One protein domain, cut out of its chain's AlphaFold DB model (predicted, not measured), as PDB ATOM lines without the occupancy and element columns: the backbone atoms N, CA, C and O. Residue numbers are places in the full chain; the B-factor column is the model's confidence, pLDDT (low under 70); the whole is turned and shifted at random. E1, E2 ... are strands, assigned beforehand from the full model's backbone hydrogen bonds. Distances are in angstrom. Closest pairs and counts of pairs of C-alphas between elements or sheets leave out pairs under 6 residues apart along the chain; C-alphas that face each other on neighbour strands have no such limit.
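What this domain is: This is residues 3 to 60 of the 68 residues of an uncharacterized protein of Desulfobacteraceae bacterium (UniProt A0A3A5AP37). The model is one strongly twisted sheet built along a single long strand, E4, with E3 beside the first part of E4 on one side and E5 along the other side. A small hairpin of E1 and E2 is joined to the last part of E4 through residues 15 to 17 of E2, on the same side of E4 as E3. The printed part has 58 residues, with no named helix and five named strands in the order E1, E2, E3, E4, E5; the class is all strand. The sheet is branched, and its neighbour pairs are antiparallel. The whole is elongated, spanning 39 by 23 by 14 A, and only just loose, close to compact, with a radius of gyration of the C-alphas of 12.8 A.

Where its parts are: E4, the longest strand, holds residues 30 to 39 and measures 27.5 A from C-alpha 30 at (-9.502, 42.158, -0.316) to C-alpha 39 at (-9.052, 27.458, -23.598). E3 is residues 23 to 27, 11.7 A long. E5 is residues 49 to 54, 16.4 A, ending with C-alpha 54 at (-12.261, 35.289, -7.716). E2 is residues 11 to 17, 17.6 A. E1 is residues 3 to 6, 9.3 A, beginning with C-alpha 3 at (-17.359, 27.464, -19.149).

How they stand to each other: E4 has three neighbours: E2 and E3 on one side, beside residues 37 to 39 and 30 to 34, and E5 on the other side, beside residues 32 to 38. E3, E4 and E5 form a meander, each strand the antiparallel neighbour of the one before. In the hairpin of E3 and E4, at 132 degrees, N 27 and O 30 are 2.8 A apart, within hydrogen-bond range. In the hairpin of E4 and E5, at 151 degrees, N 52 and O 35 are within range at 2.8 A. E2 and E4 are antiparallel, with N 16 and O 38 at 2.9 A, within range. The pairing of E2 is staggered, with E1 over residues 11 to 14 and E4 over residues 15 to 17. In the hairpin of E1 and E2, at 114 degrees, N 13 and O 4 are within range at 2.8 A. E3 and E5 are apart; E1 and E5 are only just apart, closest at 8.5 A.

The domain as a whole: The C-alphas of Gly 29 and Gly 44 are the two farthest apart, 38.9 A. The printed part, residues 3 to 60, has no cut and no long link; that from E4 to E5, with 9 residues, is short and the other three are tight. Mean pLDDT of the printed part is 89.8, and no printed residue is under 70.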
ATOM      1  N   VAL A   3     -17.025  26.679 -17.965       90.06
ATOM      2  CA  VAL A   3     -17.359  27.464 -19.149       90.06
ATOM      3  C   VAL A   3     -17.129  28.941 -18.835       90.06
ATOM      4  O   VAL A   3     -17.615  29.443 -17.820       90.06
ATOM      5  N   ARG A   4     -16.332  29.634 -19.651       90.44
ATOM      6  CA  ARG A   4     -15.968  31.043 -19.435       90.44
ATOM      7  C   ARG A   4     -15.820  31.779 -20.757       90.44
ATOM      8  O   ARG A   4     -15.589  31.169 -21.790       90.44
ATOM      9  N   TYR A   5     -15.902  33.102 -20.715       93.44
ATOM     10  CA  TYR A   5     -15.602  33.935 -21.874       93.44
ATOM     11  C   TYR A   5     -14.096  33.924 -22.181       93.44
ATOM     12  O   TYR A   5     -13.281  34.223 -21.304       93.44
ATOM     13  N   CYS A   6     -13.728  33.597 -23.421       93.56
ATOM     14  CA  CYS A   6     -12.360  33.706 -23.915       93.56
ATOM     15  C   CYS A   6     -12.111  35.125 -24.450       93.56
ATOM     16  O   CYS A   6     -12.731  35.507 -25.446       93.56
ATOM     17  N   PRO A   7     -11.173  35.898 -23.874       94.69
ATOM     18  CA  PRO A   7     -10.898  37.260 -24.337       94.69
ATOM     19  C   PRO A   7     -10.273  37.308 -25.740       94.69
ATOM     20  O   PRO A   7     -10.384  38.324 -26.421       94.69
ATOM     21  N   TYR A   8      -9.663  36.209 -26.189       94.50
ATOM     22  CA  TYR A   8      -9.024  36.100 -27.503       94.50
ATOM     23  C   TYR A   8     -10.023  35.719 -28.604       94.50
ATOM     24  O   TYR A   8     -10.048  36.344 -29.659       94.50
ATOM     25  N   CYS A   9     -10.886  34.730 -28.347       92.12
ATOM     26  CA  CYS A   9     -11.896  34.262 -29.306       92.12
ATOM     27  C   CYS A   9     -13.209  35.051 -29.258       92.12
ATOM     28  O   CYS A   9     -14.050  34.868 -30.133       92.12
ATOM     29  N   LYS A  10     -13.401  35.877 -28.222       94.06
ATOM     30  CA  LYS A  10     -14.609  36.672 -27.964       94.06
ATOM     31  C   LYS A  10     -15.904  35.858 -27.905       94.06
ATOM     32  O   LYS A  10     -16.959  36.314 -28.333       94.06
ATOM     33  N   GLN A  11     -15.822  34.652 -27.354       93.12
ATOM     34  CA  GLN A  11     -16.952  33.737 -27.224       93.12
ATOM     35  C   GLN A  11     -16.879  32.960 -25.907       93.12
ATOM     36  O   GLN A  11     -15.859  32.982 -25.212       93.12
ATOM     37  N   ILE A  12     -17.978  32.303 -25.551       92.44
ATOM     38  CA  ILE A  12     -18.077  31.443 -24.372       92.44
ATOM     39  C   ILE A  12     -17.499  30.071 -24.725       92.44
ATOM     40  O   ILE A  12     -17.894  29.494 -25.729       92.44
ATOM     41  N   VAL A  13     -16.557  29.574 -23.919       92.31
ATOM     42  CA  VAL A  13     -15.757  28.388 -24.249       92.31
ATOM     43  C   VAL A  13     -15.503  27.491 -23.046       92.31
ATOM     44  O   VAL A  13     -15.518  27.945 -21.895       92.31
ATOM     45  N   GLU A  14     -15.173  26.230 -23.309       93.62
ATOM     46  CA  GLU A  14     -14.665  25.327 -22.287       93.62
ATOM     47  C   GLU A  14     -13.222  25.652 -21.886       93.62
ATOM     48  O   GLU A  14     -12.299  25.765 -22.698       93.62
ATOM     49  N   THR A  15     -13.012  25.773 -20.575       93.38
ATOM     50  CA  THR A  15     -11.706  26.084 -19.998       93.38
ATOM     51  C   THR A  15     -11.252  25.038 -18.991       93.38
ATOM     52  O   THR A  15     -12.039  24.444 -18.237       93.38
ATOM     53  N   LYS A  16      -9.934  24.848 -18.933       92.19
ATOM     54  CA  LYS A  16      -9.255  24.055 -17.909       92.19
ATOM     55  C   LYS A  16      -8.464  24.986 -17.000       92.19
ATOM     56  O   LYS A  16      -7.705  25.827 -17.467       92.19
ATOM     57  N   THR A  17      -8.631  24.824 -15.692       91.38
ATOM     58  CA  THR A  17      -7.784  25.513 -14.715       91.38
ATOM     59  C   THR A  17      -6.412  24.853 -14.686       91.38
ATOM     60  O   THR A  17      -6.314  23.633 -14.544       91.38
ATOM     61  N   LEU A  18      -5.359  25.654 -14.799       90.56
ATOM     62  CA  LEU A  18      -3.986  25.204 -14.636       90.56
ATOM     63  C   LEU A  18      -3.619  25.279 -13.148       90.56
ATOM     64  O   LEU A  18      -3.850  26.294 -12.494       90.56
ATOM     65  N   MET A  19      -3.052  24.201 -12.592       81.19
ATOM     66  CA  MET A  19      -2.582  24.207 -11.194       81.19
ATOM     67  C   MET A  19      -1.422  25.195 -11.005       81.19
ATOM     68  O   MET A  19      -1.310  25.850  -9.970       81.19
ATOM     69  N   LYS A  20      -0.589  25.353 -12.041       78.62
ATOM     70  CA  LYS A  20       0.449  26.379 -12.115       78.62
ATOM     71  C   LYS A  20      -0.225  27.747 -12.262       78.62
ATOM     72  O   LYS A  20      -0.817  28.025 -13.297       78.62
ATOM     73  N   GLY A  21      -0.139  28.583 -11.229       72.69
ATOM     74  CA  GLY A  21      -0.738  29.924 -11.218       72.69
ATOM     75  C   GLY A  21      -1.903  30.103 -10.244       72.69
ATOM     76  O   GLY A  21      -2.461  31.193 -10.179       72.69
ATOM     77  N   TYR A  22      -2.251  29.080  -9.457       84.06
ATOM     78  CA  TYR A  22      -3.120  29.283  -8.300       84.06
ATOM     79  C   TYR A  22      -2.389  30.103  -7.231       84.06
ATOM     80  O   TYR A  22      -1.353  29.674  -6.721       84.06
ATOM     81  N   LYS A  23      -2.920  31.281  -6.897       88.75
ATOM     82  CA  LYS A  23      -2.362  32.159  -5.861       88.75
ATOM     83  C   LYS A  23      -3.472  32.779  -5.028       88.75
ATOM     84  O   LYS A  23      -4.525  33.142  -5.549       88.75
ATOM     85  N   HIS A  24      -3.222  32.916  -3.733       89.94
ATOM     86  CA  HIS A  24      -4.007  33.777  -2.849       89.94
ATOM     87  C   HIS A  24      -3.215  35.058  -2.648       89.94
ATOM     88  O   HIS A  24      -2.026  34.991  -2.342       89.94
ATOM     89  N   GLN A  25      -3.847  36.209  -2.847       90.94
ATOM     90  CA  GLN A  25      -3.197  37.498  -2.632       90.94
ATOM     91  C   GLN A  25      -4.178  38.524  -2.077       90.94
ATOM     92  O   GLN A  25      -5.387  38.411  -2.270       90.94
ATOM     93  N   MET A  26      -3.644  39.552  -1.424       91.00
ATOM     94  CA  MET A  26      -4.417  40.728  -1.042       91.00
ATOM     95  C   MET A  26      -4.424  41.729  -2.197       91.00
ATOM     96  O   MET A  26      -3.365  42.170  -2.638       91.00
ATOM     97  N   TYR A  27      -5.607  42.103  -2.677       85.69
ATOM     98  CA  TYR A  27      -5.801  43.165  -3.662       85.69
ATOM     99  C   TYR A  27      -6.628  44.283  -3.026       85.69
ATOM    100  O   TYR A  27      -7.799  44.080  -2.718       85.69
ATOM    101  N   ASN A  28      -6.017  45.444  -2.771       87.75
ATOM    102  CA  ASN A  28      -6.650  46.568  -2.058       87.75
ATOM    103  C   ASN A  28      -7.318  46.158  -0.725       87.75
ATOM    104  O   ASN A  28      -8.425  46.583  -0.416       87.75
ATOM    105  N   GLY A  29      -6.655  45.289   0.051       88.88
ATOM    106  CA  GLY A  29      -7.178  44.769   1.325       88.88
ATOM    107  C   GLY A  29      -8.225  43.655   1.192       88.88
ATOM    108  O   GLY A  29      -8.704  43.154   2.207       88.88
ATOM    109  N   ILE A  30      -8.560  43.242  -0.034       89.50
ATOM    110  CA  ILE A  30      -9.502  42.158  -0.316       89.50
ATOM    111  C   ILE A  30      -8.715  40.867  -0.589       89.50
ATOM    112  O   ILE A  30      -7.879  40.853  -1.500       89.50
ATOM    113  N   PRO A  31      -8.967  39.768   0.144       92.50
ATOM    114  CA  PRO A  31      -8.362  38.478  -0.154       92.50
ATOM    115  C   PRO A  31      -8.970  37.912  -1.441       92.50
ATOM    116  O   PRO A  31     -10.118  37.478  -1.460       92.50
ATOM    117  N   VAL A  32      -8.200  37.901  -2.528       93.62
ATOM    118  CA  VAL A  32      -8.629  37.373  -3.829       93.62
ATOM    119  C   VAL A  32      -7.890  36.087  -4.171       93.62
ATOM    120  O   VAL A  32      -6.745  35.865  -3.759       93.62
ATOM    121  N   LYS A  33      -8.533  35.233  -4.973       93.25
ATOM    122  CA  LYS A  33      -7.882  34.052  -5.552       93.25
ATOM    123  C   LYS A  33      -7.636  34.285  -7.032       93.25
ATOM    124  O   LYS A  33      -8.580  34.499  -7.790       93.25
ATOM    125  N   LEU A  34      -6.378  34.189  -7.439       92.31
ATOM    126  CA  LEU A  34      -5.990  34.172  -8.840       92.31
ATOM    127  C   LEU A  34      -5.906  32.735  -9.336       92.31
ATOM    128  O   LEU A  34      -5.391  31.850  -8.644       92.31
ATOM    129  N   ARG A  35      -6.415  32.501 -10.544       92.44
ATOM    130  CA  ARG A  35      -6.266  31.225 -11.245       92.44
ATOM    131  C   ARG A  35      -5.878  31.477 -12.686       92.44
ATOM    132  O   ARG A  35      -6.555  32.239 -13.372       92.44
ATOM    133  N   LEU A  36      -4.857  30.772 -13.150       93.69
ATOM    134  CA  LEU A  36      -4.533  30.699 -14.566       93.69
ATOM    135  C   LEU A  36      -5.396  29.617 -15.220       93.69
ATOM    136  O   LEU A  36      -5.521  28.504 -14.698       93.69
ATOM    137  N   ILE A  37      -6.012  29.938 -16.349       93.75
ATOM    138  CA  ILE A  37      -6.863  29.012 -17.096       93.75
ATOM    139  C   ILE A  37      -6.463  28.992 -18.566       93.75
ATOM    140  O   ILE A  37      -5.834  29.932 -19.042       93.75
ATOM    141  N   VAL A  38      -6.827  27.922 -19.270       94.00
ATOM    142  CA  VAL A  38      -6.566  27.731 -20.703       94.00
ATOM    143  C   VAL A  38      -7.853  27.378 -21.443       94.00
ATOM    144  O   VAL A  38      -8.681  26.632 -20.909       94.00
ATOM    145  N   HIS A  39      -8.014  27.896 -22.661       94.12
ATOM    146  CA  HIS A  39      -9.052  27.458 -23.598       94.12
ATOM    147  C   HIS A  39      -8.684  26.073 -24.151       94.12
ATOM    148  O   HIS A  39      -7.620  25.916 -24.745       94.12
ATOM    149  N   LYS A  40      -9.532  25.061 -23.928       90.81
ATOM    150  CA  LYS A  40      -9.256  23.677 -24.344       90.81
ATOM    151  C   LYS A  40      -9.226  23.532 -25.866       90.81
ATOM    152  O   LYS A  40     -10.242  23.726 -26.516       90.81
ATOM    153  N   GLU A  41      -8.097  23.091 -26.405       87.44
ATOM    154  CA  GLU A  41      -7.950  22.802 -27.840       87.44
ATOM    155  C   GLU A  41      -8.800  21.604 -28.300       87.44
ATOM    156  O   GLU A  41      -9.245  21.577 -29.440       87.44
ATOM    157  N   GLU A  42      -9.094  20.653 -27.400       81.50
ATOM    158  CA  GLU A  42      -9.919  19.460 -27.683       81.50
ATOM    159  C   GLU A  42     -11.340  19.794 -28.178       81.50
ATOM    160  O   GLU A  42     -11.945  18.973 -28.857       81.50
ATOM    161  N   ASP A  43     -11.853  20.989 -27.864       70.50
ATOM    162  CA  ASP A  43     -13.177  21.482 -28.282       70.50
ATOM    163  C   ASP A  43     -13.070  22.597 -29.347       70.50
ATOM    164  O   ASP A  43     -13.924  23.468 -29.472       70.50
ATOM    165  N   GLY A  44     -11.959  22.634 -30.095       80.94
ATOM    166  CA  GLY A  44     -11.689  23.689 -31.081       80.94
ATOM    167  C   GLY A  44     -11.190  25.000 -30.466       80.94
ATOM    168  O   GLY A  44     -11.260  26.060 -31.093       80.94
ATOM    169  N   GLY A  45     -10.691  24.946 -29.231       84.75
ATOM    170  CA  GLY A  45     -10.225  26.124 -28.532       84.75
ATOM    171  C   GLY A  45      -8.873  26.664 -28.969       84.75
ATOM    172  O   GLY A  45      -8.045  25.963 -29.530       84.75
ATOM    173  N   CYS A  46      -8.623  27.939 -28.676       92.69
ATOM    174  CA  CYS A  46      -7.434  28.649 -29.156       92.69
ATOM    175  C   CYS A  46      -6.141  28.373 -28.376       92.69
ATOM    176  O   CYS A  46      -5.134  29.022 -28.654       92.69
ATOM    177  N   GLY A  47      -6.176  27.525 -27.343       93.12
ATOM    178  CA  GLY A  47      -5.008  27.200 -26.513       93.12
ATOM    179  C   GLY A  47      -4.452  28.360 -25.673       93.12
ATOM    180  O   GLY A  47      -3.517  28.170 -24.899       93.12
ATOM    181  N   GLN A  48      -5.016  29.567 -25.781       95.38
ATOM    182  CA  GLN A  48      -4.536  30.735 -25.047       95.38
ATOM    183  C   GLN A  48      -4.845  30.625 -23.557       95.38
ATOM    184  O   GLN A  48      -5.888  30.099 -23.149       95.38
ATOM    185  N   THR A  49      -3.945  31.173 -22.742       94.50
ATOM    186  CA  THR A  49      -4.076  31.206 -21.285       94.50
ATOM    187  C   THR A  49      -4.360  32.610 -20.780       94.50
ATOM    188  O   THR A  49      -3.775  33.565 -21.282       94.50
ATOM    189  N   TRP A  50      -5.190  32.742 -19.749       94.25
ATOM    190  CA  TRP A  50      -5.411  34.022 -19.073       94.25
ATOM    191  C   TRP A  50      -5.700  33.839 -17.587       94.25
ATOM    192  O   TRP A  50      -6.073  32.756 -17.126       94.25
ATOM    193  N   GLU A  51      -5.492  34.910 -16.827       91.75
ATOM    194  CA  GLU A  51      -5.761  34.939 -15.394       91.75
ATOM    195  C   GLU A  51      -7.228  35.275 -15.117       91.75
ATOM    196  O   GLU A  51      -7.868  36.071 -15.804       91.75
ATOM    197  N   THR A  52      -7.764  34.658 -14.072       91.88
ATOM    198  CA  THR A  52      -9.087  34.948 -13.522       91.88
ATOM    199  C   THR A  52      -8.951  35.349 -12.064       91.88
ATOM    200  O   THR A  52      -8.124  34.787 -11.343       91.88
ATOM    201  N   VAL A  53      -9.777  36.306 -11.644       91.00
ATOM    202  CA  VAL A  53      -9.843  36.795 -10.265       91.00
ATOM    203  C   VAL A  53     -11.166  36.346  -9.657       91.00
ATOM    204  O   VAL A  53     -12.232  36.642 -10.193       91.00
ATOM    205  N   GLU A  54     -11.102  35.628  -8.542       90.50
ATOM    206  CA  GLU A  54     -12.261  35.289  -7.716       90.50
ATOM    207  C   GLU A  54     -12.254  36.204  -6.486       90.50
ATOM    208  O   GLU A  54     -11.329  36.148  -5.669       90.50
ATOM    209  N   ILE A  55     -13.271  37.064  -6.392       90.38
ATOM    210  CA  ILE A  55     -13.484  37.992  -5.277       90.38
ATOM    211  C   ILE A  55     -14.545  37.380  -4.351       90.38
ATOM    212  O   ILE A  55     -15.606  36.991  -4.850       90.38
ATOM    213  N   PRO A  56     -14.297  37.274  -3.033       88.69
ATOM    214  CA  PRO A  56     -15.307  36.805  -2.097       88.69
ATOM    215  C   PRO A  56     -16.516  37.744  -2.078       88.69
ATOM    216  O   PRO A  56     -16.393  38.966  -2.183       88.69
ATOM    217  N   VAL A  57     -17.701  37.152  -1.978       87.25
ATOM    218  CA  VAL A  57     -18.975  37.842  -2.197       87.25
ATOM    219  C   VAL A  57     -19.225  38.979  -1.199       87.25
ATOM    220  O   VAL A  57     -19.863  39.971  -1.537       87.25
ATOM    221  N   GLU A  58     -18.679  38.870   0.010       86.06
ATOM    222  CA  GLU A  58     -18.762  39.876   1.068       86.06
ATOM    223  C   GLU A  58     -18.061  41.199   0.718       86.06
ATOM    224  O   GLU A  58     -18.371  42.223   1.321       86.06
ATOM    225  N   TYR A  59     -17.172  41.199  -0.282       86.69
ATOM    226  CA  TYR A  59     -16.485  42.396  -0.771       86.69
ATOM    227  C   TYR A  59     -17.121  42.990  -2.040       86.69
ATOM    228  O   TYR A  59     -16.643  44.002  -2.552       86.69
ATOM    229  N   VAL A  60     -18.197  42.392  -2.568       84.88
ATOM    230  CA  VAL A  60     -18.889  42.886  -3.768       84.88
ATOM    231  C   VAL A  60     -19.933  43.937  -3.376       84.88
ATOM    232  O   VAL A  60     -20.988  43.623  -2.822       84.88
TER     233      VAL A  60